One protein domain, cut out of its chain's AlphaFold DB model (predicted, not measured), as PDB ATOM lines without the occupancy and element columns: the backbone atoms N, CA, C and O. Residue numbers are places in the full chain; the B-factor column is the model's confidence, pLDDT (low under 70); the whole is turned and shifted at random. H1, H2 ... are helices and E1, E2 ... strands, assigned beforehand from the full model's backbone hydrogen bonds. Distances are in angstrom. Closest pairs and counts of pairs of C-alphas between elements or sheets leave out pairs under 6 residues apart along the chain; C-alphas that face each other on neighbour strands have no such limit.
ATOM      1  N   GLU A 145     124.938 132.133 148.532       85.12
ATOM      2  CA  GLU A 145     125.266 133.443 149.106       85.12
ATOM      3  C   GLU A 145     125.800 133.358 150.539       85.12
ATOM      4  O   GLU A 145     126.706 134.123 150.880       85.12
ATOM      5  N   SER A 146     125.318 132.404 151.344       84.25
ATOM      6  CA  SER A 146     125.792 132.194 152.721       84.25
ATOM      7  C   SER A 146     127.278 131.815 152.795       84.25
ATOM      8  O   SER A 146     127.957 132.181 153.754       84.25
ATOM      9  N   VAL A 147     127.809 131.152 151.760       86.19
ATOM     10  CA  VAL A 147     129.221 130.743 151.669       86.19
ATOM     11  C   VAL A 147     130.016 131.530 150.628       86.19
ATOM     12  O   VAL A 147     131.235 131.405 150.554       86.19
ATOM     13  N   ALA A 148     129.369 132.399 149.848       85.31
ATOM     14  CA  ALA A 148     129.982 133.055 148.693       85.31
ATOM     15  C   ALA A 148     131.177 133.957 149.034       85.31
ATOM     16  O   ALA A 148     132.037 134.208 148.186       85.31
ATOM     17  N   ARG A 149     131.213 134.477 150.267       85.19
ATOM     18  CA  ARG A 149     132.293 135.333 150.783       85.19
ATOM     19  C   ARG A 149     133.398 134.546 151.485       85.19
ATOM     20  O   ARG A 149     134.437 135.125 151.790       85.19
ATOM     21  N   LEU A 150     133.187 133.256 151.737       83.62
ATOM     22  CA  LEU A 150     134.192 132.400 152.347       83.62
ATOM     23  C   LEU A 150     135.268 132.040 151.310       83.62
ATOM     24  O   LEU A 150     134.953 131.850 150.130       83.62
ATOM     25  N   PRO A 151     136.544 131.957 151.720       78.25
ATOM     26  CA  PRO A 151     137.604 131.492 150.839       78.25
ATOM     27  C   PRO A 151     137.398 130.015 150.492       78.25
ATOM     28  O   PRO A 151     136.971 129.221 151.333       78.25
ATOM     29  N   VAL A 152     137.757 129.633 149.268       81.50
ATOM     30  CA  VAL A 152     137.796 128.219 148.879       81.50
ATOM     31  C   VAL A 152     139.077 127.614 149.454       81.50
ATOM     32  O   VAL A 152     140.181 127.950 149.019       81.50
ATOM     33  N   GLN A 153     138.917 126.756 150.464       76.62
ATOM     34  CA  GLN A 153     140.024 126.141 151.203       76.62
ATOM     35  C   GLN A 153     140.325 124.714 150.757       76.62
ATOM     36  O   GLN A 153     141.450 124.265 150.920       76.62
ATOM     37  N   GLU A 154     139.354 123.995 150.205       86.62
ATOM     38  CA  GLU A 154     139.550 122.626 149.736       86.62
ATOM     39  C   GLU A 154     138.852 122.451 148.385       86.62
ATOM     40  O   GLU A 154     137.713 122.889 148.192       86.62
ATOM     41  N   LEU A 155     139.561 121.828 147.446       90.12
ATOM     42  CA  LEU A 155     139.036 121.398 146.158       90.12
ATOM     43  C   LEU A 155     139.078 119.878 146.067       90.12
ATOM     44  O   LEU A 155     140.067 119.260 146.447       90.12
ATOM     45  N   GLU A 156     138.047 119.286 145.482       92.25
ATOM     46  CA  GLU A 156     138.068 117.902 145.024       92.25
ATOM     47  C   GLU A 156     137.852 117.876 143.520       92.25
ATOM     48  O   GLU A 156     136.868 118.412 143.007       92.25
ATOM     49  N   ILE A 157     138.777 117.246 142.810       94.19
ATOM     50  CA  ILE A 157     138.669 117.026 141.375       94.19
ATOM     51  C   ILE A 157     138.377 115.554 141.171       94.19
ATOM     52  O   ILE A 157     139.115 114.708 141.672       94.19
ATOM     53  N   ARG A 158     137.312 115.255 140.433       93.12
ATOM     54  CA  ARG A 158     136.981 113.894 140.018       93.12
ATOM     55  C   ARG A 158     137.081 113.794 138.510       93.12
ATOM     56  O   ARG A 158     136.575 114.657 137.801       93.12
ATOM     57  N   LEU A 159     137.713 112.735 138.043       91.44
ATOM     58  CA  LEU A 159     137.888 112.396 136.645       91.44
ATOM     59  C   LEU A 159     137.468 110.947 136.476       91.44
ATOM     60  O   LEU A 159     138.026 110.070 137.134       91.44
ATOM     61  N   ASP A 160     136.499 110.699 135.604       86.19
ATOM     62  CA  ASP A 160     136.100 109.339 135.261       86.19
ATOM     63  C   ASP A 160     137.192 108.697 134.386       86.19
ATOM     64  O   ASP A 160     137.360 109.115 133.228       86.19
ATOM     65  N   PRO A 161     137.930 107.685 134.890       81.25
ATOM     66  CA  PRO A 161     139.023 107.069 134.147       81.25
ATOM     67  C   PRO A 161     138.558 106.395 132.851       81.25
ATOM     68  O   PRO A 161     139.349 106.293 131.917       81.25
ATOM     69  N   GLU A 162     137.288 105.972 132.753       77.25
ATOM     70  CA  GLU A 162     136.740 105.357 131.533       77.25
ATOM     71  C   GLU A 162     136.582 106.369 130.390       77.25
ATOM     72  O   GLU A 162     136.563 105.998 129.216       77.25
ATOM     73  N   THR A 163     136.469 107.654 130.730       79.56
ATOM     74  CA  THR A 163     136.356 108.749 129.758       79.56
ATOM     75  C   THR A 163     137.702 109.383 129.413       79.56
ATOM     76  O   THR A 163     137.779 110.262 128.548       79.56
ATOM     77  N   PHE A 164     138.771 108.951 130.086       82.00
ATOM     78  CA  PHE A 164     140.104 109.487 129.888       82.00
ATOM     79  C   PHE A 164     140.703 109.000 128.555       82.00
ATOM     80  O   PHE A 164     140.548 107.827 128.208       82.00
ATOM     81  N   PRO A 165     141.407 109.854 127.784       75.62
ATOM     82  CA  PRO A 165     142.054 109.419 126.548       75.62
ATOM     83  C   PRO A 165     143.036 108.263 126.794       75.62
ATOM     84  O   PRO A 165     144.014 108.409 127.523       75.62
ATOM     85  N   ALA A 166     142.798 107.115 126.157       66.56
ATOM     86  CA  ALA A 166     143.659 105.934 126.288       66.56
ATOM     87  C   ALA A 166     144.960 106.023 125.458       66.56
ATOM     88  O   ALA A 166     145.845 105.174 125.595       66.56
ATOM     89  N   GLU A 167     145.075 107.022 124.575       68.69
ATOM     90  CA  GLU A 167     146.232 107.229 123.701       68.69
ATOM     91  C   GLU A 167     147.490 107.606 124.499       68.69
ATOM     92  O   GLU A 167     147.510 108.558 125.280       68.69
ATOM     93  N   SER A 168     148.586 106.881 124.255       67.12
ATOM     94  CA  SER A 168     149.883 107.189 124.860       67.12
ATOM     95  C   SER A 168     150.373 108.572 124.427       67.12
ATOM     96  O   SER A 168     150.442 108.869 123.235       67.12
ATOM     97  N   GLY A 169     150.798 109.388 125.394       78.19
ATOM     98  CA  GLY A 169     151.321 110.733 125.144       78.19
ATOM     99  C   GLY A 169     150.252 111.821 125.043       78.19
ATOM    100  O   GLY A 169     150.598 112.956 124.720       78.19
ATOM    101  N   VAL A 170     148.984 111.507 125.321       87.50
ATOM    102  CA  VAL A 170     147.941 112.513 125.550       87.50
ATOM    103  C   VAL A 170     147.827 112.785 127.047       87.50
ATOM    104  O   VAL A 170     147.774 111.852 127.844       87.50
ATOM    105  N   PHE A 171     147.784 114.057 127.433       92.50
ATOM    106  CA  PHE A 171     147.478 114.472 128.803       92.50
ATOM    107  C   PHE A 171     146.482 115.632 128.791       92.50
ATOM    108  O   PHE A 171     146.377 116.372 127.809       92.50
ATOM    109  N   LEU A 172     145.719 115.768 129.870       94.50
ATOM    110  CA  LEU A 172     144.714 116.813 130.027       94.50
ATOM    111  C   LEU A 172     145.226 117.898 130.966       94.50
ATOM    112  O   LEU A 172     145.884 117.608 131.959       94.50
ATOM    113  N   GLU A 173     144.883 119.143 130.669       95.25
ATOM    114  CA  GLU A 173     145.062 120.289 131.548       95.25
ATOM    115  C   GLU A 173     143.696 120.905 131.837       95.25
ATOM    116  O   GLU A 173     143.016 121.390 130.935       95.25
ATOM    117  N   LEU A 174     143.302 120.919 133.104       95.69
ATOM    118  CA  LEU A 174     142.213 121.741 133.595       95.69
ATOM    119  C   LEU A 174     142.795 123.056 134.107       95.69
ATOM    120  O   LEU A 174     143.400 123.112 135.178       95.69
ATOM    121  N   ARG A 175     142.601 124.117 133.335       93.06
ATOM    122  CA  ARG A 175     143.126 125.447 133.614       93.06
ATOM    123  C   ARG A 175     142.046 126.332 134.219       93.06
ATOM    124  O   ARG A 175     141.013 126.563 133.598       93.06
ATOM    125  N   LEU A 176     142.295 126.879 135.402       89.38
ATOM    126  CA  LEU A 176     141.494 127.955 135.974       89.38
ATOM    127  C   LEU A 176     142.073 129.295 135.519       89.38
ATOM    128  O   LEU A 176     143.146 129.708 135.966       89.38
ATOM    129  N   ARG A 177     141.361 129.980 134.624       80.19
ATOM    130  CA  ARG A 177     141.808 131.261 134.073       80.19
ATOM    131  C   ARG A 177     141.338 132.420 134.953       80.19
ATOM    132  O   ARG A 177     140.147 132.724 134.979       80.19
ATOM    133  N   GLN A 178     142.276 133.074 135.640       67.00
ATOM    134  CA  GLN A 178     142.031 134.272 136.448       67.00
ATOM    135  C   GLN A 178     142.255 135.549 135.617       67.00
ATOM    136  O   GLN A 178     143.376 136.020 135.473       67.00
ATOM    137  N   GLY A 179     141.193 136.105 135.022       58.22
ATOM    138  CA  GLY A 179     141.257 137.384 134.298       58.22
ATOM    139  C   GLY A 179     142.129 137.396 133.025       58.22
ATOM    140  O   GLY A 179     142.259 136.395 132.311       58.22
ATOM    141  N   THR A 180     142.673 138.575 132.695       48.25
ATOM    142  CA  THR A 180     143.491 138.844 131.491       48.25
ATOM    143  C   THR A 180     144.999 138.710 131.712       48.25
ATOM    144  O   THR A 180     145.750 138.753 130.741       48.25
ATOM    145  N   VAL A 181     145.459 138.533 132.953       48.59
ATOM    146  CA  VAL A 181     146.889 138.482 133.287       48.59
ATOM    147  C   VAL A 181     147.324 137.024 133.456       48.59
ATOM    148  O   VAL A 181     146.903 136.350 134.389       48.59
ATOM    149  N   GLU A 182     148.207 136.530 132.582       51.38
ATOM    150  CA  GLU A 182     148.681 135.126 132.565       51.38
ATOM    151  C   GLU A 182     149.331 134.647 133.884       51.38
ATOM    152  O   GLU A 182     149.408 133.443 134.139       51.38
ATOM    153  N   LYS A 183     149.782 135.574 134.742       50.41
ATOM    154  CA  LYS A 183     150.626 135.299 135.919       50.41
ATOM    155  C   LYS A 183     149.915 134.640 137.115       50.41
ATOM    156  O   LYS A 183     150.607 134.209 138.034       50.41
ATOM    157  N   GLU A 184     148.587 134.497 137.109       61.25
ATOM    158  CA  GLU A 184     147.817 133.881 138.216       61.25
ATOM    159  C   GLU A 184     147.045 132.612 137.809       61.25
ATOM    160  O   GLU A 184     146.025 132.252 138.394       61.25
ATOM    161  N   THR A 185     147.536 131.899 136.796       76.38
ATOM    162  CA  THR A 185     146.895 130.669 136.319       76.38
ATOM    163  C   THR A 185     147.129 129.499 137.284       76.38
ATOM    164  O   THR A 185     148.255 129.268 137.736       76.38
ATOM    165  N   ILE A 186     146.065 128.744 137.581       87.31
ATOM    166  CA  ILE A 186     146.144 127.435 138.249       87.31
ATOM    167  C   ILE A 186     145.850 126.364 137.206       87.31
ATOM    168  O   ILE A 186     144.807 126.428 136.555       87.31
ATOM    169  N   SER A 187     146.729 125.377 137.069       91.81
ATOM    170  CA  SER A 187     146.533 124.273 136.129       91.81
ATOM    171  C   SER A 187     146.628 122.935 136.843       91.81
ATOM    172  O   SER A 187     147.615 122.648 137.513       91.81
ATOM    173  N   PHE A 188     145.613 122.098 136.663       94.50
ATOM    174  CA  PHE A 188     145.630 120.705 137.085       94.50
ATOM    175  C   PHE A 188     145.903 119.843 135.861       94.50
ATOM    176  O   PHE A 188     145.152 119.885 134.889       94.50
ATOM    177  N   LEU A 189     146.998 119.101 135.882       94.75
ATOM    178  CA  LEU A 189     147.420 118.240 134.791       94.75
ATOM    179  C   LEU A 189     147.116 116.790 135.144       94.75
ATOM    180  O   LEU A 189     147.374 116.380 136.269       94.75
ATOM    181  N   PHE A 190     146.639 116.016 134.177       94.25
ATOM    182  CA  PHE A 190     146.324 114.596 134.329       94.25
ATOM    183  C   PHE A 190     146.944 113.827 133.166       94.25
ATOM    184  O   PHE A 190     146.660 114.151 132.012       94.25
ATOM    185  N   ALA A 191     147.765 112.818 133.442       91.81
ATOM    186  CA  ALA A 191     148.386 111.966 132.429       91.81
ATOM    187  C   ALA A 191     148.195 110.480 132.770       91.81
ATOM    188  O   ALA A 191     148.302 110.123 133.945       91.81
ATOM    189  N   PRO A 192     147.965 109.586 131.787       89.19
ATOM    190  CA  PRO A 192     147.973 108.153 132.045       89.19
ATOM    191  C   PRO A 192     149.352 107.741 132.554       89.19
ATOM    192  O   PRO A 192     150.362 107.988 131.890       89.19
ATOM    193  N   TYR A 193     149.399 107.087 133.709       87.75
ATOM    194  CA  TYR A 193     150.657 106.628 134.279       87.75
ATOM    195  C   TYR A 193     151.292 105.550 133.395       87.75
ATOM    196  O   TYR A 193     150.699 104.494 133.150       87.75
ATOM    197  N   ARG A 194     152.521 105.802 132.941       83.44
ATOM    198  CA  ARG A 194     153.342 104.883 132.145       83.44
ATOM    199  C   ARG A 194     154.786 105.028 132.578       83.44
ATOM    200  O   ARG A 194     155.432 105.990 132.184       83.44
ATOM    201  N   GLU A 195     155.295 104.056 133.320       82.75
ATOM    202  CA  GLU A 195     156.656 104.096 133.856       82.75
ATOM    203  C   GLU A 195     157.712 104.444 132.783       82.75
ATOM    204  O   GLU A 195     157.797 103.831 131.711       82.75
ATOM    205  N   GLY A 196     158.512 105.470 133.072       81.00
ATOM    206  CA  GLY A 196     159.531 106.069 132.217       81.00
ATOM    207  C   GLY A 196     159.000 107.017 131.135       81.00
ATOM    208  O   GLY A 196     159.801 107.536 130.348       81.00
ATOM    209  N   SER A 212     152.572 103.797 143.742       66.38
ATOM    210  CA  SER A 212     151.359 104.622 143.864       66.38
ATOM    211  C   SER A 212     150.203 104.179 142.955       66.38
ATOM    212  O   SER A 212     149.078 104.630 143.128       66.38
ATOM    213  N   PHE A 213     150.467 103.320 141.970       71.94
ATOM    214  CA  PHE A 213     149.487 102.864 140.980       71.94
ATOM    215  C   PHE A 213     149.368 101.341 140.911       71.94
ATOM    216  O   PHE A 213     148.419 100.822 140.325       71.94
ATOM    217  N   PHE A 214     150.348 100.626 141.461       67.50
ATOM    218  CA  PHE A 214     150.483  99.186 141.308       67.50
ATOM    219  C   PHE A 214     149.767  98.394 142.404       67.50
ATOM    220  O   PHE A 214     149.235  97.329 142.096       67.50
ATOM    221  N   ASP A 215     149.685  98.914 143.633       61.81
ATOM    222  CA  ASP A 215     149.149  98.187 144.802       61.81
ATOM    223  C   ASP A 215     147.700  98.551 145.152       61.81
ATOM    224  O   ASP A 215     146.995  97.804 145.831       61.81
ATOM    225  N   GLU A 216     147.197  99.660 144.619       59.97
ATOM    226  CA  GLU A 216     145.918 100.224 145.039       59.97
ATOM    227  C   GLU A 216     144.843 100.105 143.949       59.97
ATOM    228  O   GLU A 216     145.124  99.773 142.800       59.97
ATOM    229  N   ASP A 217     143.578 100.330 144.312       65.25
ATOM    230  CA  ASP A 217     142.459 100.520 143.367       65.25
ATOM    231  C   ASP A 217     142.459 101.922 142.723       65.25
ATOM    232  O   ASP A 217     141.433 102.392 142.218       65.25
ATOM    233  N   ALA A 218     143.593 102.615 142.803       70.38
ATOM    234  CA  ALA A 218     143.799 103.936 142.247       70.38
ATOM    235  C   ALA A 218     143.630 103.918 140.718       70.38
ATOM    236  O   ALA A 218     143.860 102.910 140.043       70.38
ATOM    237  N   ALA A 219     143.241 105.058 140.151       80.75
ATOM    238  CA  ALA A 219     143.340 105.230 138.712       80.75
ATOM    239  C   ALA A 219     144.818 105.303 138.352       80.75
ATOM    240  O   ALA A 219     145.611 105.952 139.027       80.75
ATOM    241  N   ARG A 220     145.181 104.721 137.210       85.88
ATOM    242  CA  ARG A 220     146.505 104.919 136.607       85.88
ATOM    243  C   ARG A 220     146.615 106.294 135.959       85.88
ATOM    244  O   ARG A 220     146.852 106.400 134.757       85.88
ATOM    245  N   ILE A 221     146.400 107.341 136.744       88.81
ATOM    246  CA  ILE A 221     146.449 108.732 136.316       88.81
ATOM    247  C   ILE A 221     147.374 109.472 137.280       88.81
ATOM    248  O   ILE A 221     147.037 109.663 138.446       88.81
ATOM    249  N   ASP A 222     148.537 109.888 136.785       90.25
ATOM    250  CA  ASP A 222     149.405 110.820 137.503       90.25
ATOM    251  C   ASP A 222     148.804 112.222 137.362       90.25
ATOM    252  O   ASP A 222     148.508 112.674 136.249       90.25
ATOM    253  N   ALA A 223     148.595 112.892 138.493       91.69
ATOM    254  CA  ALA A 223     147.993 114.210 138.547       91.69
ATOM    255  C   ALA A 223     148.950 115.225 139.175       91.69
ATOM    256  O   ALA A 223     149.574 114.972 140.207       91.69
ATOM    257  N   ARG A 224     149.059 116.400 138.552       91.94
ATOM    258  CA  ARG A 224     149.945 117.484 138.991       91.94
ATOM    259  C   ARG A 224     149.191 118.791 139.126       91.94
ATOM    260  O   ARG A 224     148.316 119.096 138.324       91.94
ATOM    261  N   LEU A 225     149.585 119.591 140.103       90.56
ATOM    262  CA  LEU A 225     149.162 120.978 140.238       90.56
ATOM    263  C   LEU A 225     150.307 121.883 139.800       90.56
ATOM    264  O   LEU A 225     151.408 121.769 140.330       90.56
ATOM    265  N   LEU A 226     150.037 122.794 138.870       87.69
ATOM    266  CA  LEU A 226     150.889 123.934 138.564       87.69
ATOM    267  C   LEU A 226     150.246 125.203 139.099       87.69
ATOM    268  O   LEU A 226     149.109 125.534 138.756       87.69
ATOM    269  N   TRP A 227     150.986 125.927 139.928       81.94
ATOM    270  CA  TRP A 227     150.505 127.166 140.526       81.94
ATOM    271  C   TRP A 227     151.677 128.050 140.952       81.94
ATOM    272  O   TRP A 227     152.613 127.581 141.589       81.94
ATOM    273  N   ARG A 228     151.653 129.342 140.596       76.00
ATOM    274  CA  ARG A 228     152.681 130.331 140.999       76.00
ATOM    275  C   ARG A 228     154.132 129.870 140.749       76.00
ATOM    276  O   ARG A 228     155.019 130.135 141.552       76.00
ATOM    277  N   GLY A 229     154.365 129.169 139.638       74.56
ATOM    278  CA  GLY A 229     155.688 128.666 139.246       74.56
ATOM    279  C   GLY A 229     156.138 127.375 139.941       74.56
ATOM    280  O   GLY A 229     157.189 126.849 139.586       74.56
ATOM    281  N   GLY A 230     155.360 126.843 140.888       79.19
ATOM    282  CA  GLY A 230     155.598 125.531 141.486       79.19
ATOM    283  C   GLY A 230     154.844 124.409 140.770       79.19
ATOM    284  O   GLY A 230     153.846 124.651 140.084       79.19
ATOM    285  N   ALA A 231     155.331 123.180 140.957       82.81
ATOM    286  CA  ALA A 231     154.692 121.946 140.517       82.81
ATOM    287  C   ALA A 231     154.582 120.972 141.700       82.81
ATOM    288  O   ALA A 231     155.590 120.673 142.340       82.81
ATOM    289  N   TRP A 232     153.382 120.463 141.972       83.38
ATOM    290  CA  TRP A 232     153.113 119.529 143.071       83.38
ATOM    291  C   TRP A 232     152.489 118.239 142.547       83.38
ATOM    292  O   TRP A 232     151.680 118.271 141.618       83.38
ATOM    293  N   LEU A 233     152.862 117.109 143.147       83.38
ATOM    294  CA  LEU A 233     152.169 115.835 142.958       83.38
ATOM    295  C   LEU A 233     150.832 115.877 143.702       83.38
ATOM    296  O   LEU A 233     150.789 116.285 144.859       83.38
ATOM    297  N   LEU A 234     149.755 115.474 143.031       84.12
ATOM    298  CA  LEU A 234     148.448 115.318 143.653       84.12
ATOM    299  C   LEU A 234     148.247 113.858 144.030       84.12
ATOM    300  O   LEU A 234     148.240 112.976 143.171       84.12
ATOM    301  N   GLU A 235     148.048 113.616 145.321       80.12
ATOM    302  CA  GLU A 235     147.735 112.288 145.826       80.12
ATOM    303  C   GLU A 235     146.286 111.934 145.522       80.12
ATOM    304  O   GLU A 235     145.356 112.730 145.718       80.12
ATOM    305  N   GLN A 236     146.097 110.726 145.005       80.69
ATOM    306  CA  GLN A 236     144.773 110.232 144.710       80.69
ATOM    307  C   GLN A 236     144.078 109.783 146.001       80.69
ATOM    308  O   GLN A 236     144.625 109.045 146.813       80.69
ATOM    309  N   VAL A 237     142.822 110.184 146.167       80.12
ATOM    310  CA  VAL A 237     141.933 109.640 147.189       80.12
ATOM    311  C   VAL A 237     141.447 108.272 146.730       80.12
ATOM    312  O   VAL A 237     140.785 108.144 145.697       80.12
ATOM    313  N   LEU A 238     141.754 107.248 147.523       69.06
ATOM    314  CA  LEU A 238     141.298 105.889 147.263       69.06
ATOM    315  C   LEU A 238     139.779 105.788 147.243       69.06
ATOM    316  O   LEU A 238     139.089 106.216 148.174       69.06
ATOM    317  N   ASP A 239     139.277 105.147 146.194       67.31
ATOM    318  CA  ASP A 239     137.856 104.931 146.020       67.31
ATOM    319  C   ASP A 239     137.334 103.822 146.939       67.31
ATOM    320  O   ASP A 239     137.508 102.622 146.692       67.31
ATOM    321  N   ARG A 240     136.637 104.258 147.990       65.69
ATOM    322  CA  ARG A 240     136.002 103.404 148.998       65.69
ATOM    323  C   ARG A 240     134.516 103.177 148.748       65.69
ATOM    324  O   ARG A 240     133.829 102.671 149.636       65.69
ATOM    325  N   THR A 241     133.995 103.569 147.592       69.38
ATOM    326  CA  THR A 241     132.603 103.296 147.273       69.38
ATOM    327  C   THR A 241     132.419 101.862 146.792       69.38
ATOM    328  O   THR A 241     133.311 101.207 146.238       69.38
ATOM    329  N   ASP A 242     131.209 101.369 147.006       66.56
ATOM    330  CA  ASP A 242     130.755 100.050 146.585       66.56
ATOM    331  C   ASP A 242     130.713  99.887 145.059       66.56
ATOM    332  O   ASP A 242     130.931  98.786 144.558       66.56
ATOM    333  N   LEU A 243     130.484 100.978 144.320       74.50
ATOM    334  CA  LEU A 243     130.342 100.965 142.861       74.50
ATOM    335  C   LEU A 243     131.603 101.379 142.092       74.50
ATOM    336  O   LEU A 243     131.643 101.187 140.880       74.50
ATOM    337  N   GLY A 244     132.636 101.901 142.756       71.06
ATOM    338  CA  GLY A 244     133.850 102.338 142.063       71.06
ATOM    339  C   GLY A 244     133.699 103.682 141.328       71.06
ATOM    340  O   GLY A 244     134.394 103.920 140.341       71.06
ATOM    341  N   ASP A 245     132.765 104.535 141.762       71.25
ATOM    342  CA  ASP A 245     132.420 105.817 141.129       71.25
ATOM    343  C   ASP A 245     133.371 106.983 141.464       71.25
ATOM    344  O   ASP A 245     133.205 108.078 140.932       71.25
ATOM    345  N   ALA A 246     134.377 106.769 142.315       70.44
ATOM    346  CA  ALA A 246     135.358 107.779 142.717       70.44
ATOM    347  C   ALA A 246     136.807 107.400 142.346       70.44
ATOM    348  O   ALA A 246     137.750 108.000 142.869       70.44
ATOM    349  N   ARG A 247     136.998 106.447 141.420       72.00
ATOM    350  CA  ARG A 247     138.299 105.881 141.003       72.00
ATOM    351  C   ARG A 247     139.312 106.862 140.414       72.00
ATOM    352  O   ARG A 247     140.417 106.426 140.146       72.00
ATOM    353  N   GLY A 248     139.011 108.149 140.263       84.50
ATOM    354  CA  GLY A 248     139.955 109.198 139.861       84.50
ATOM    355  C   GLY A 248     139.679 110.489 140.621       84.50
ATOM    356  O   GLY A 248     139.213 111.456 140.033       84.50
ATOM    357  N   THR A 249     139.875 110.477 141.941       88.75
ATOM    358  CA  THR A 249     139.568 111.617 142.815       88.75
ATOM    359  C   THR A 249     140.839 112.168 143.440       88.75
ATOM    360  O   THR A 249     141.594 111.411 144.034       88.75
ATOM    361  N   TRP A 250     141.052 113.480 143.383       89.56
ATOM    362  CA  TRP A 250     142.153 114.167 144.065       89.56
ATOM    363  C   TRP A 250     141.593 115.267 144.946       89.56
ATOM    364  O   TRP A 250     140.719 116.019 144.512       89.56
ATOM    365  N   ARG A 251     142.102 115.373 146.174       84.88
ATOM    366  CA  ARG A 251     141.750 116.450 147.103       84.88
ATOM    367  C   ARG A 251     142.940 117.359 147.319       84.88
ATOM    368  O   ARG A 251     144.044 116.891 147.571       84.88
ATOM    369  N   ILE A 252     142.700 118.659 147.228       84.31
ATOM    370  CA  ILE A 252     143.710 119.696 147.396       84.31
ATOM    371  C   ILE A 252     143.267 120.614 148.524       84.31
ATOM    372  O   ILE A 252     142.198 121.217 148.441       84.31
ATOM    373  N   VAL A 253     144.112 120.765 149.542       79.25
ATOM    374  CA  VAL A 253     143.924 121.745 150.616       79.25
ATOM    375  C   VAL A 253     144.759 122.992 150.303       79.25
ATOM    376  O   VAL A 253     145.963 122.923 150.076       79.25
ATOM    377  N   LEU A 254     144.094 124.143 150.261       73.81
ATOM    378  CA  LEU A 254     144.604 125.463 149.877       73.81
ATOM    379  C   LEU A 254     144.768 126.382 151.105       73.81
ATOM    380  O   LEU A 254     144.548 127.591 151.025       73.81
ATOM    381  N   ASP A 255     145.126 125.822 152.258       59.72
ATOM    382  CA  ASP A 255     145.267 126.536 153.539       59.72
ATOM    383  C   ASP A 255     146.611 127.282 153.697       59.72
ATOM    384  O   ASP A 255     146.834 127.993 154.677       59.72
ATOM    385  N   GLY A 256     147.522 127.122 152.733       52.34
ATOM    386  CA  GLY A 256     148.876 127.680 152.761       52.34
ATOM    387  C   GLY A 256     149.848 126.964 153.701       52.34
ATOM    388  O   GLY A 256     151.038 127.286 153.689       52.34
ATOM    389  N   LEU A 277     142.061 129.850 147.351       75.12
ATOM    390  CA  LEU A 277     141.436 130.394 146.145       75.12
ATOM    391  C   LEU A 277     140.553 131.590 146.530       75.12
ATOM    392  O   LEU A 277     140.011 131.637 147.640       75.12
ATOM    393  N   ALA A 278     140.395 132.555 145.618       77.44
ATOM    394  CA  ALA A 278     139.523 133.705 145.855       77.44
ATOM    395  C   ALA A 278     138.087 133.245 146.203       77.44
ATOM    396  O   ALA A 278     137.642 132.215 145.687       77.44
ATOM    397  N   PRO A 279     137.349 133.982 147.056       84.19
ATOM    398  CA  PRO A 279     135.969 133.643 147.393       84.19
ATOM    399  C   PRO A 279     135.081 133.504 146.157       84.19
ATOM    400  O   PRO A 279     135.283 134.201 145.159       84.19
ATOM    401  N   LEU A 280     134.045 132.669 146.237       84.69
ATOM    402  CA  LEU A 280     133.149 132.393 145.110       84.69
ATOM    403  C   LEU A 280     132.526 133.667 144.513       84.69
ATOM    404  O   LEU A 280     132.418 133.779 143.296       84.69
ATOM    405  N   ALA A 281     132.175 134.653 145.343       82.75
ATOM    406  CA  ALA A 281     131.663 135.941 144.876       82.75
ATOM    407  C   ALA A 281     132.677 136.707 144.012       82.75
ATOM    408  O   ALA A 281     132.295 137.334 143.023       82.75
ATOM    409  N   ALA A 282     133.964 136.632 144.359       81.81
ATOM    410  CA  ALA A 282     135.035 137.235 143.576       81.81
ATOM    411  C   ALA A 282     135.278 136.447 142.282       81.81
ATOM    412  O   ALA A 282     135.413 137.059 141.223       81.81
ATOM    413  N   LEU A 283     135.253 135.108 142.342       81.56
ATOM    414  CA  LEU A 283     135.361 134.246 141.158       81.56
ATOM    415  C   LEU A 283     134.227 134.511 140.157       81.56
ATOM    416  O   LEU A 283     134.471 134.651 138.960       81.56
ATOM    417  N   ALA A 284     132.993 134.649 140.648       82.25
ATOM    418  CA  ALA A 284     131.831 134.943 139.820       82.25
ATOM    419  C   ALA A 284     131.906 136.338 139.178       82.25
ATOM    420  O   ALA A 284     131.543 136.496 138.014       82.25
ATOM    421  N   ALA A 285     132.413 137.334 139.914       79.44
ATOM    422  CA  ALA A 285     132.529 138.711 139.439       79.44
ATOM    423  C   ALA A 285     133.617 138.925 138.380       79.44
ATOM    424  O   ALA A 285     133.491 139.815 137.545       79.44
ATOM    425  N   SER A 286     134.681 138.127 138.418       72.94
ATOM    426  CA  SER A 286     135.880 138.308 137.589       72.94
ATOM    427  C   SER A 286     135.842 137.540 136.262       72.94
ATOM    428  O   SER A 286     136.828 137.534 135.527       72.94
ATOM    429  N   GLY A 287     134.715 136.892 135.934       71.62
ATOM    430  CA  GLY A 287     134.569 136.109 134.701       71.62
ATOM    431  C   GLY A 287     135.468 134.868 134.661       71.62
ATOM    432  O   GLY A 287     135.779 134.364 133.580       71.62
ATOM    433  N   ILE A 288     135.909 134.390 135.829       79.44
ATOM    434  CA  ILE A 288     136.779 133.222 135.943       79.44
ATOM    435  C   ILE A 288     136.044 131.989 135.437       79.44
ATOM    436  O   ILE A 288     134.867 131.763 135.729       79.44
ATOM    437  N   ARG A 289     136.768 131.170 134.677       86.25
ATOM    438  CA  ARG A 289     136.255 129.922 134.120       86.25
ATOM    439  C   ARG A 289     137.323 128.845 134.109       86.25
ATOM    440  O   ARG A 289     138.522 129.130 134.072       86.25
ATOM    441  N   PHE A 290     136.847 127.612 134.100       91.44
ATOM    442  CA  PHE A 290     137.666 126.444 133.838       91.44
ATOM    443  C   PHE A 290     137.717 126.189 132.331       91.44
ATOM    444  O   PHE A 290     136.692 126.198 131.649       91.44
ATOM    445  N   GLU A 291     138.919 125.963 131.823       92.94
ATOM    446  CA  GLU A 291     139.200 125.564 130.451       92.94
ATOM    447  C   GLU A 291     139.817 124.166 130.496       92.94
ATOM    448  O   GLU A 291     140.790 123.937 131.214       92.94
ATOM    449  N   LEU A 292     139.244 123.218 129.756       94.44
ATOM    450  CA  LEU A 292     139.817 121.884 129.605       94.44
ATOM    451  C   LEU A 292     140.622 121.852 128.307       94.44
ATOM    452  O   LEU A 292     140.094 122.167 127.244       94.44
ATOM    453  N   ILE A 293     141.896 121.495 128.388       94.19
ATOM    454  CA  ILE A 293     142.844 121.544 127.276       94.19
ATOM    455  C   ILE A 293     143.454 120.151 127.103       94.19
ATOM    456  O   ILE A 293     143.925 119.544 128.061       94.19
ATOM    457  N   GLU A 294     143.448 119.640 125.876       91.75
ATOM    458  CA  GLU A 294     144.122 118.398 125.496       91.75
ATOM    459  C   GLU A 294     145.516 118.728 124.949       91.75
ATOM    460  O   GLU A 294     145.676 119.548 124.039       91.75
ATOM    461  N   HIS A 295     146.531 118.057 125.483       90.75
ATOM    462  CA  HIS A 295     147.911 118.153 125.025       90.75
ATOM    463  C   HIS A 295     148.346 116.829 124.409       90.75
ATOM    464  O   HIS A 295     148.032 115.764 124.937       90.75
ATOM    465  N   ARG A 296     149.104 116.882 123.308       87.44
ATOM    466  CA  ARG A 296     149.638 115.690 122.633       87.44
ATOM    467  C   ARG A 296     151.156 115.749 122.527       87.44
ATOM    468  O   ARG A 296     151.719 116.748 122.078       87.44
ATOM    469  N   ALA A 297     151.815 114.651 122.879       72.62
ATOM    470  CA  ALA A 297     153.243 114.468 122.683       72.62
ATOM    471  C   ALA A 297     153.605 114.573 121.186       72.62
ATOM    472  O   ALA A 297     152.866 114.103 120.322       72.62
ATOM    473  N   GLY A 298     154.746 115.200 120.876       70.31
ATOM    474  CA  GLY A 298     155.227 115.378 119.497       70.31
ATOM    475  C   GLY A 298     155.063 116.786 118.909       70.31
ATOM    476  O   GLY A 298     155.151 116.945 117.697       70.31
ATOM    477  N   GLY A 299     154.831 117.810 119.739       61.94
ATOM    478  CA  GLY A 299     154.892 119.217 119.314       61.94
ATOM    479  C   GLY A 299     153.636 119.752 118.620       61.94
ATOM    480  O   GLY A 299     153.661 120.852 118.070       61.94
ATOM    481  N   ARG A 300     152.518 119.013 118.653       72.69
ATOM    482  CA  ARG A 300     151.219 119.568 118.248       72.69
ATOM    483  C   ARG A 300     150.783 120.631 119.256       72.69
ATOM    484  O   ARG A 300     150.992 120.473 120.456       72.69
ATOM    485  N   ARG A 301     150.174 121.712 118.761       82.69
ATOM    486  CA  ARG A 301     149.643 122.775 119.625       82.69
ATOM    487  C   ARG A 301     148.566 122.202 120.564       82.69
ATOM    488  O   ARG A 301     147.776 121.379 120.098       82.69
ATOM    489  N   PRO A 302     148.519 122.637 121.837       88.75
ATOM    490  CA  PRO A 302     147.430 122.295 122.746       88.75
ATOM    491  C   PRO A 302     146.074 122.671 122.144       88.75
ATOM    492  O   PRO A 302     145.956 123.702 121.475       88.75
ATOM    493  N   VAL A 303     145.057 121.846 122.382       90.12
ATOM    494  CA  VAL A 303     143.709 122.030 121.830       90.12
ATOM    495  C   VAL A 303     142.734 122.273 122.972       90.12
ATOM    496  O   VAL A 303     142.607 121.444 123.868       90.12
ATOM    497  N   LEU A 304     142.026 123.404 122.937       91.44
ATOM    498  CA  LEU A 304     140.914 123.646 123.853       91.44
ATOM    499  C   LEU A 304     139.791 122.648 123.541       91.44
ATOM    500  O   LEU A 304     139.315 122.577 122.408       91.44
ATOM    501  N   VAL A 305     139.385 121.873 124.542       89.25
ATOM    502  CA  VAL A 305     138.332 120.866 124.417       89.25
ATOM    503  C   VAL A 305     136.979 121.565 124.323       89.25
ATOM    504  O   VAL A 305     136.615 122.367 125.182       89.25
ATOM    505  N   ASP A 306     136.209 121.231 123.288       87.81
ATOM    506  CA  ASP A 306     134.816 121.652 123.174       87.81
ATOM    507  C   ASP A 306     133.966 120.878 124.190       87.81
ATOM    508  O   ASP A 306     133.691 119.690 124.016       87.81
ATOM    509  N   LEU A 307     133.549 121.558 125.261       86.12
ATOM    510  CA  LEU A 307     132.768 120.962 126.349       86.12
ATOM    511  C   LEU A 307     131.388 120.456 125.892       86.12
ATOM    512  O   LEU A 307     130.825 119.567 126.524       86.12
ATOM    513  N   LYS A 308     130.843 120.963 124.777       80.38
ATOM    514  CA  LYS A 308     129.586 120.435 124.214       80.38
ATOM    515  C   LYS A 308     129.797 119.101 123.503       80.38
ATOM    516  O   LYS A 308     128.866 118.311 123.377       80.38
ATOM    517  N   ARG A 309     131.029 118.845 123.061       81.44
ATOM    518  CA  ARG A 309     131.420 117.709 122.222       81.44
ATOM    519  C   ARG A 309     132.548 116.905 122.845       81.44
ATOM    520  O   ARG A 309     133.413 116.413 122.128       81.44
ATOM    521  N   THR A 310     132.559 116.775 124.167       83.81
ATOM    522  CA  THR A 310     133.538 115.950 124.874       83.81
ATOM    523  C   THR A 310     132.872 114.772 125.562       83.81
ATOM    524  O   THR A 310     131.784 114.884 126.129       83.81
ATOM    525  N   ASP A 311     133.554 113.632 125.527       80.31
ATOM    526  CA  ASP A 311     133.179 112.472 126.328       80.31
ATOM    527  C   ASP A 311     133.850 112.467 127.697       80.31
ATOM    528  O   ASP A 311     133.394 111.734 128.570       80.31
ATOM    529  N   ILE A 312     134.879 113.300 127.886       87.69
ATOM    530  CA  ILE A 312     135.634 113.414 129.133       87.69
ATOM    531  C   ILE A 312     134.691 113.917 130.221       87.69
ATOM    532  O   ILE A 312     134.121 115.003 130.088       87.69
ATOM    533  N   LEU A 313     134.558 113.154 131.303       89.38
ATOM    534  CA  LEU A 313     133.814 113.537 132.493       89.38
ATOM    535  C   LEU A 313     134.796 113.919 133.603       89.38
ATOM    536  O   LEU A 313     135.424 113.069 134.232       89.38
ATOM    537  N   LEU A 314     134.907 115.223 133.830       93.50
ATOM    538  CA  LEU A 314     135.688 115.842 134.885       93.50
ATOM    539  C   LEU A 314     134.777 116.792 135.660       93.50
ATOM    540  O   LEU A 314     134.102 117.633 135.062       93.50
ATOM    541  N   THR A 315     134.791 116.693 136.985       94.56
ATOM    542  CA  THR A 315     134.053 117.583 137.888       94.56
ATOM    543  C   THR A 315     134.979 118.203 138.923       94.56
ATOM    544  O   THR A 315     135.860 117.524 139.448       94.56
ATOM    545  N   VAL A 316     134.744 119.469 139.264       95.25
ATOM    546  CA  VAL A 316     135.434 120.159 140.363       95.25
ATOM    547  C   VAL A 316     134.420 120.529 141.428       95.25
ATOM    548  O   VAL A 316     133.431 121.201 141.134       95.25
ATOM    549  N   HIS A 317     134.696 120.139 142.663       93.62
ATOM    550  CA  HIS A 317     133.940 120.518 143.847       93.62
ATOM    551  C   HIS A 317     134.799 121.389 144.759       93.62
ATOM    552  O   HIS A 317     135.998 121.160 144.894       93.62
ATOM    553  N   ALA A 318     134.179 122.375 145.397       91.94
ATOM    554  CA  ALA A 318     134.770 123.165 146.466       91.94
ATOM    555  C   ALA A 318     134.054 122.880 147.783       91.94
ATOM    556  O   ALA A 318     132.823 122.805 147.815       91.94
ATOM    557  N   PHE A 319     134.831 122.766 148.857       87.62
ATOM    558  CA  PHE A 319     134.322 122.579 150.211       87.62
ATOM    559  C   PHE A 319     134.530 123.858 151.010       87.62
ATOM    560  O   PHE A 319     135.624 124.431 151.034       87.62
ATOM    561  N   PHE A 320     133.463 124.290 151.671       84.62
ATOM    562  CA  PHE A 320     133.441 125.490 152.490       84.62
ATOM    563  C   PHE A 320     133.276 125.102 153.956       84.62
ATOM    564  O   PHE A 320     132.340 124.387 154.321       84.62
ATOM    565  N   GLN A 321     134.190 125.596 154.792       78.00
ATOM    566  CA  GLN A 321     134.105 125.486 156.246       78.00
ATOM    567  C   GLN A 321     133.134 126.557 156.760       78.00
ATOM    568  O   GLN A 321     133.518 127.695 157.023       78.00
ATOM    569  N   ALA A 322     131.858 126.194 156.837       77.38
ATOM    570  CA  ALA A 322     130.793 126.956 157.482       77.38
ATOM    571  C   ALA A 322     130.247 126.129 158.670       77.38
ATOM    572  O   ALA A 322     130.628 124.962 158.798       77.38
ATOM    573  N   PRO A 323     129.384 126.683 159.551       75.25
ATOM    574  CA  PRO A 323     128.792 125.917 160.656       75.25
ATOM    575  C   PRO A 323     128.170 124.590 160.197       75.25
ATOM    576  O   PRO A 323     128.282 123.579 160.884       75.25
ATOM    577  N   GLU A 324     127.603 124.590 158.990       77.25
ATOM    578  CA  GLU A 324     127.276 123.391 158.229       77.25
ATOM    579  C   GLU A 324     128.199 123.310 157.003       77.25
ATOM    580  O   GLU A 324     128.216 124.246 156.200       77.25
ATOM    581  N   PRO A 325     128.987 122.234 156.831       78.12
ATOM    582  CA  PRO A 325     129.862 122.088 155.675       78.12
ATOM    583  C   PRO A 325     129.067 122.097 154.366       78.12
ATOM    584  O   PRO A 325     128.208 121.243 154.145       78.12
ATOM    585  N   VAL A 326     129.397 123.025 153.467       85.06
ATOM    586  CA  VAL A 326     128.756 123.128 152.150       85.06
ATOM    587  C   VAL A 326     129.726 122.656 151.077       85.06
ATOM    588  O   VAL A 326     130.885 123.072 151.042       85.06
ATOM    589  N   THR A 327     129.247 121.792 150.181       89.94
ATOM    590  CA  THR A 327     129.987 121.363 148.985       89.94
ATOM    591  C   THR A 327     129.315 121.946 147.750       89.94
ATOM    592  O   THR A 327     128.144 121.670 147.507       89.94
ATOM    593  N   LEU A 328     130.048 122.727 146.957       92.62
ATOM    594  CA  LEU A 328     129.544 123.307 145.707       92.62
ATOM    595  C   LEU A 328     130.292 122.731 144.510       92.62
ATOM    596  O   LEU A 328     131.517 122.634 144.529       92.62
ATOM    597  N   ARG A 329     129.570 122.385 143.441       94.38
ATOM    598  CA  ARG A 329     130.181 122.026 142.155       94.38
ATOM    599  C   ARG A 329     130.578 123.304 141.420       94.38
ATOM    600  O   ARG A 329     129.729 124.136 141.148       94.38
ATOM    601  N   LEU A 330     131.857 123.476 141.103       93.12
ATOM    602  CA  LEU A 330     132.366 124.659 140.397       93.12
ATOM    603  C   LEU A 330     132.531 124.432 138.892       93.12
ATOM    604  O   LEU A 330     132.565 125.392 138.123       93.12
ATOM    605  N   PHE A 331     132.671 123.174 138.474       94.50
ATOM    606  CA  PHE A 331     132.868 122.801 137.079       94.50
ATOM    607  C   PHE A 331     132.371 121.385 136.808       94.50
ATOM    608  O   PHE A 331     132.555 120.493 137.637       94.50
ATOM    609  N   GLN A 332     131.819 121.183 135.614       93.50
ATOM    610  CA  GLN A 332     131.589 119.875 135.018       93.50
ATOM    611  C   GLN A 332     131.819 119.975 133.509       93.50
ATOM    612  O   GLN A 332     131.279 120.865 132.853       93.50
ATOM    613  N   SER A 333     132.637 119.078 132.957       92.50
ATOM    614  CA  SER A 333     132.999 119.111 131.535       92.50
ATOM    615  C   SER A 333     131.888 118.631 130.600       92.50
ATOM    616  O   SER A 333     131.907 118.996 129.430       92.50
ATOM    617  N   ARG A 334     130.943 117.820 131.097       88.06
ATOM    618  CA  ARG A 334     129.835 117.241 130.322       88.06
ATOM    619  C   ARG A 334     128.560 117.168 131.152       88.06
ATOM    620  O   ARG A 334     128.573 116.529 132.197       88.06
ATOM    621  N   HIS A 335     127.455 117.713 130.649       85.88
ATOM    622  CA  HIS A 335     126.140 117.648 131.299       85.88
ATOM    623  C   HIS A 335     125.273 116.507 130.767       85.88
ATOM    624  O   HIS A 335     125.261 116.230 129.563       85.88
ATOM    625  N   ASP A 336     124.527 115.854 131.654       77.88
ATOM    626  CA  ASP A 336     123.559 114.823 131.266       77.88
ATOM    627  C   ASP A 336     122.276 115.429 130.628       77.88
ATOM    628  O   ASP A 336     122.094 116.653 130.613       77.88
ATOM    629  N   PRO A 337     121.372 114.621 130.032       75.19
ATOM    630  CA  PRO A 337     120.136 115.134 129.430       75.19
ATOM    631  C   PRO A 337     119.242 115.940 130.386       75.19
ATOM    632  O   PRO A 337     118.632 116.924 129.956       75.19
ATOM    633  N   SER A 338     119.189 115.563 131.667       77.06
ATOM    634  CA  SER A 338     118.395 116.248 132.693       77.06
ATOM    635  C   SER A 338     119.018 117.599 133.034       77.06
ATOM    636  O   SER A 338     118.327 118.615 133.052       77.06
ATOM    637  N   GLU A 339     120.337 117.645 133.212       83.25
ATOM    638  CA  GLU A 339     121.083 118.882 133.439       83.25
ATOM    639  C   GLU A 339     120.951 119.847 132.258       83.25
ATOM    640  O   GLU A 339     120.668 121.028 132.451       83.25
ATOM    641  N   ARG A 340     121.062 119.348 131.017       81.38
ATOM    642  CA  ARG A 340     120.849 120.162 129.808       81.38
ATOM    643  C   ARG A 340     119.424 120.710 129.721       81.38
ATOM    644  O   ARG A 340     119.238 121.829 129.250       81.38
ATOM    645  N   ALA A 341     118.422 119.956 130.181       77.56
ATOM    646  CA  ALA A 341     117.047 120.444 130.261       77.56
ATOM    647  C   ALA A 341     116.917 121.632 131.225       77.56
ATOM    648  O   ALA A 341     116.279 122.624 130.881       77.56
ATOM    649  N   VAL A 342     117.550 121.545 132.399       79.75
ATOM    650  CA  VAL A 342     117.560 122.631 133.392       79.75
ATOM    651  C   VAL A 342     118.314 123.849 132.858       79.75
ATOM    652  O   VAL A 342     117.832 124.969 132.984       79.75
ATOM    653  N   LEU A 343     119.454 123.637 132.196       81.44
ATOM    654  CA  LEU A 343     120.256 124.701 131.582       81.44
ATOM    655  C   LEU A 343     119.509 125.481 130.493       81.44
ATOM    656  O   LEU A 343     119.655 126.701 130.401       81.44
ATOM    657  N   ALA A 344     118.711 124.786 129.679       77.62
ATOM    658  CA  ALA A 344     117.922 125.386 128.605       77.62
ATOM    659  C   ALA A 344     116.650 126.095 129.105       77.62
ATOM    660  O   ALA A 344     116.035 126.845 128.345       77.62
ATOM    661  N   ARG A 345     116.240 125.864 130.359       73.12
ATOM    662  CA  ARG A 345     115.016 126.433 130.927       73.12
ATOM    663  C   ARG A 345     115.190 127.945 131.156       73.12
ATOM    664  O   ARG A 345     116.187 128.353 131.761       73.12
ATOM    665  N   PRO A 346     114.228 128.782 130.731       67.62
ATOM    666  CA  PRO A 346     114.174 130.165 131.178       67.62
ATOM    667  C   PRO A 346     113.821 130.212 132.673       67.62
ATOM    668  O   PRO A 346     112.978 129.424 133.117       67.62
ATOM    669  N   PRO A 347     114.441 131.097 133.471       65.81
ATOM    670  CA  PRO A 347     114.101 131.222 134.884       65.81
ATOM    671  C   PRO A 347     112.606 131.544 135.034       65.81
ATOM    672  O   PRO A 347     112.082 132.417 134.342       65.81
ATOM    673  N   ALA A 348     111.908 130.800 135.901       62.25
ATOM    674  CA  ALA A 348     110.466 130.968 136.118       62.25
ATOM    675  C   ALA A 348     110.155 132.349 136.717       62.25
ATOM    676  O   ALA A 348     109.125 132.955 136.422       62.25
ATOM    677  N   ARG A 365     121.675 137.081 135.182       62.50
ATOM    678  CA  ARG A 365     120.915 137.763 134.132       62.50
ATOM    679  C   ARG A 365     121.155 137.061 132.796       62.50
ATOM    680  O   ARG A 365     122.254 137.123 132.258       62.50
ATOM    681  N   GLY A 366     120.121 136.415 132.271       59.59
ATOM    682  CA  GLY A 366     120.127 135.763 130.969       59.59
ATOM    683  C   GLY A 366     118.764 135.134 130.661       59.59
ATOM    684  O   GLY A 366     117.984 134.892 131.583       59.59
ATOM    685  N   PRO A 367     118.448 134.867 129.380       58.12
ATOM    686  CA  PRO A 367     117.210 134.189 128.988       58.12
ATOM    687  C   PRO A 367     117.145 132.728 129.461       58.12
ATOM    688  O   PRO A 367     116.080 132.125 129.414       58.12
ATOM    689  N   SER A 368     118.266 132.154 129.900       67.50
ATOM    690  CA  SER A 368     118.377 130.810 130.464       67.50
ATOM    691  C   SER A 368     119.604 130.714 131.375       67.50
ATOM    692  O   SER A 368     120.482 131.582 131.338       67.50
ATOM    693  N   LEU A 369     119.705 129.634 132.157       72.25
ATOM    694  CA  LEU A 369     120.898 129.358 132.964       72.25
ATOM    695  C   LEU A 369     122.147 129.107 132.103       72.25
ATOM    696  O   LEU A 369     123.253 129.418 132.546       72.25
ATOM    697  N   ASP A 370     122.011 128.598 130.876       74.44
ATOM    698  CA  ASP A 370     123.157 128.432 129.968       74.44
ATOM    699  C   ASP A 370     123.741 129.776 129.496       74.44
ATOM    700  O   ASP A 370     124.942 129.888 129.265       74.44
ATOM    701  N   ALA A 371     122.907 130.818 129.428       69.62
ATOM    702  CA  ALA A 371     123.308 132.172 129.047       69.62
ATOM    703  C   ALA A 371     123.868 133.012 130.216       69.62
ATOM    704  O   ALA A 371     124.144 134.200 130.048       69.62
ATOM    705  N   THR A 372     124.029 132.411 131.399       67.50
ATOM    706  CA  THR A 372     124.562 133.058 132.607       67.50
ATOM    707  C   THR A 372     125.984 133.588 132.388       67.50
ATOM    708  O   THR A 372     126.848 132.885 131.868       67.50
ATOM    709  N   HIS A 373     126.275 134.800 132.872       72.25
ATOM    710  CA  HIS A 373     127.595 135.431 132.721       72.25
ATOM    711  C   HIS A 373     128.717 134.757 133.534       72.25
ATOM    712  O   HIS A 373     129.895 134.945 133.232       72.25
ATOM    713  N   SER A 374     128.371 133.968 134.557       84.56
ATOM    714  CA  SER A 374     129.311 133.210 135.388       84.56
ATOM    715  C   SER A 374     129.099 131.691 135.254       84.56
ATOM    716  O   SER A 374     128.186 131.144 135.879       84.56
ATOM    717  N   PRO A 375     129.967 130.978 134.507       86.75
ATOM    718  CA  PRO A 375     129.915 129.520 134.399       86.75
ATOM    719  C   PRO A 375     130.065 128.809 135.749       86.75
ATOM    720  O   PRO A 375     129.407 127.807 135.991       86.75
ATOM    721  N   ILE A 376     130.889 129.346 136.656       89.25
ATOM    722  CA  ILE A 376     131.091 128.763 137.989       89.25
ATOM    723  C   ILE A 376     129.802 128.834 138.816       89.25
ATOM    724  O   ILE A 376     129.423 127.851 139.450       89.25
ATOM    725  N   LEU A 377     129.106 129.976 138.798       87.38
ATOM    726  CA  LEU A 377     127.852 130.125 139.538       87.38
ATOM    727  C   LEU A 377     126.750 129.228 138.958       87.38
ATOM    728  O   LEU A 377     125.995 128.624 139.714       87.38
ATOM    729  N   ARG A 378     126.704 129.094 137.627       88.69
ATOM    730  CA  ARG A 378     125.817 128.152 136.934       88.69
ATOM    731  C   ARG A 378     126.023 126.721 137.433       88.69
ATOM    732  O   ARG A 378     125.053 126.061 137.794       88.69
ATOM    733  N   GLU A 379     127.270 126.250 137.502       91.81
ATOM    734  CA  GLU A 379     127.555 124.900 138.008       91.81
ATOM    735  C   GLU A 379     127.233 124.739 139.496       91.81
ATOM    736  O   GLU A 379     126.742 123.679 139.887       91.81
ATOM    737  N   ALA A 380     127.441 125.780 140.309       91.06
ATOM    738  CA  ALA A 380     127.118 125.741 141.734       91.06
ATOM    739  C   ALA A 380     125.606 125.602 141.960       91.06
ATOM    740  O   ALA A 380     125.182 124.806 142.798       91.06
ATOM    741  N   ILE A 381     124.797 126.314 141.168       87.94
ATOM    742  CA  ILE A 381     123.332 126.210 141.188       87.94
ATOM    743  C   ILE A 381     122.883 124.810 140.776       87.94
ATOM    744  O   ILE A 381     122.095 124.191 141.488       87.94
ATOM    745  N   LEU A 382     123.403 124.286 139.661       88.12
ATOM    746  CA  LEU A 382     123.065 122.933 139.213       88.12
ATOM    747  C   LEU A 382     123.461 121.872 140.247       88.12
ATOM    748  O   LEU A 382     122.699 120.941 140.492       88.12
ATOM    749  N   GLY A 383     124.630 122.026 140.876       87.31
ATOM    750  CA  GLY A 383     125.133 121.099 141.885       87.31
ATOM    751  C   GLY A 383     124.278 121.035 143.152       87.31
ATOM    752  O   GLY A 383     124.258 119.994 143.802       87.31
ATOM    753  N   LEU A 384     123.558 122.111 143.487       87.19
ATOM    754  CA  LEU A 384     122.613 122.168 144.610       87.19
ATOM    755  C   LEU A 384     121.168 121.844 144.213       87.19
ATOM    756  O   LEU A 384     120.301 121.767 145.080       87.19
ATOM    757  N   TYR A 385     120.884 121.657 142.924       85.94
ATOM    758  CA  TYR A 385     119.516 121.485 142.466       85.94
ATOM    759  C   TYR A 385     118.961 120.113 142.867       85.94
ATOM    760  O   TYR A 385     119.279 119.079 142.277       85.94
ATOM    761  N   GLU A 386     118.112 120.120 143.890       85.06
ATOM    762  CA  GLU A 386     117.597 118.934 144.578       85.06
ATOM    763  C   GLU A 386     116.944 117.886 143.645       85.06
ATOM    764  O   GLU A 386     117.248 116.698 143.802       85.06
ATOM    765  N   PRO A 387     116.172 118.249 142.597       83.25
ATOM    766  CA  PRO A 387     115.683 117.274 141.619       83.25
ATOM    767  C   PRO A 387     116.796 116.514 140.882       83.25
ATOM    768  O   PRO A 387     116.678 115.305 140.675       83.25
ATOM    769  N   LEU A 388     117.895 117.187 140.516       83.38
ATOM    770  CA  LEU A 388     119.042 116.537 139.868       83.38
ATOM    771  C   LEU A 388     119.799 115.643 140.850       83.38
ATOM    772  O   LEU A 388     120.168 114.524 140.495       83.38
ATOM    773  N   GLN A 389     119.970 116.081 142.099       83.50
ATOM    774  CA  GLN A 389     120.581 115.254 143.142       83.50
ATOM    775  C   GLN A 389     119.767 113.978 143.402       83.50
ATOM    776  O   GLN A 389     120.335 112.885 143.467       83.50
TER     777      GLN A 389
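Overview. This is residues 145 to 196, 212 to 256, 277 to 348 and 365 to 389 of the 786 residues of an uncharacterized protein of Bryobacteraceae bacterium (UniProt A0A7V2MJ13). Two twisted sheets stand partly face to face as a sandwich, the strands of the one crossing those of the other at 42 degrees. H3 stands beside edge strand E9 of the smaller sheet; H1 packs on H3, and H2 and H4 lie close to its last residues. The printed part has 194 residues, with four named helices and nine named strands in the order E1 E2 E3 E4 E5 E6 H1 E7 E8 E9 H2 H3 H4. Both sheets are antiparallel, in the orders E5 E4 E3 E2 E7 and E6 E1 E8 E9; the class is mixed, with under half of the residues in named elements. The whole is compact, with a radius of gyration of the C-alphas of 16.9 A and spans of 54 by 39 by 37 A.

Arrangement. E1, residues 154 to 159, is an inner strand between E6, residues 249 to 253, and E8, residues 314 to 320. N 157 and O 250 are 2.9 A apart, and N 156 and O 317 are 2.8 A apart, within hydrogen-bond range. E8 forms a hairpin with E9, residues 326 to 332, where N 318 and O 328 are 2.8 A apart. In the other sheet, E2, residues 170 to 177, forms a hairpin with E3, residues 186 to 192, with N 174 and O 188 2.8 A apart. E4, residues 221 to 227, is the antiparallel neighbour of E3, with N 189 and O 224 2.8 A apart. It forms a hairpin with E5, residues 230 to 234, with N 232 and O 225 2.9 A apart. E7, residues 289 to 296, is the neighbour of E2, with N 173 and O 293 2.8 A apart. H3, residues 375 to 384, is at the level of the sheet of E9, at a height over the sheet of 0.4 A; the closest C-alphas of E9 and H3 are those of Arg 329 and Ala 380, 4.8 A apart. H1, residues 280 to 285, touches H3 at a steep tilt of 39 degrees, opposite ways, closest at the C-alphas of Ala 284 and Leu 377, 6.3 A apart. H2, residues 337 to 344, and H4, residues 386 to 389, are each close to H3 but not clearly touching it, closest at C-alphas 339 and 382, 7.3 A, and 383 and 389, 7.5 A. In H1, H2 and H3 every O i to N i+4 pair is within hydrogen-bond range; H4 is too short for such a pair.

Along the chain. E1 begins at C-alpha 154, (139.550, 122.626, 149.736). E7 is 22.7 A long, E2 21.5 A, E3 20.3 A, E8 20.2 A and H3 14.5 A. H4 ends at C-alpha 389, (120.581, 115.254, 143.142).

Size, cuts and confidence. The farthest C-alphas, of Gly 196 and Ala 348, are 55.2 A apart. Residues 197 to 211, 257 to 276 and 349 to 364 are not printed, with C-alpha gaps of 14.3 A, 10.3 A and 12.6 A. The links E5 to E6 and E7 to E8 are long. Mean pLDDT of the printed part is 80.8; 32 residues are under 70, among them 178 to 184.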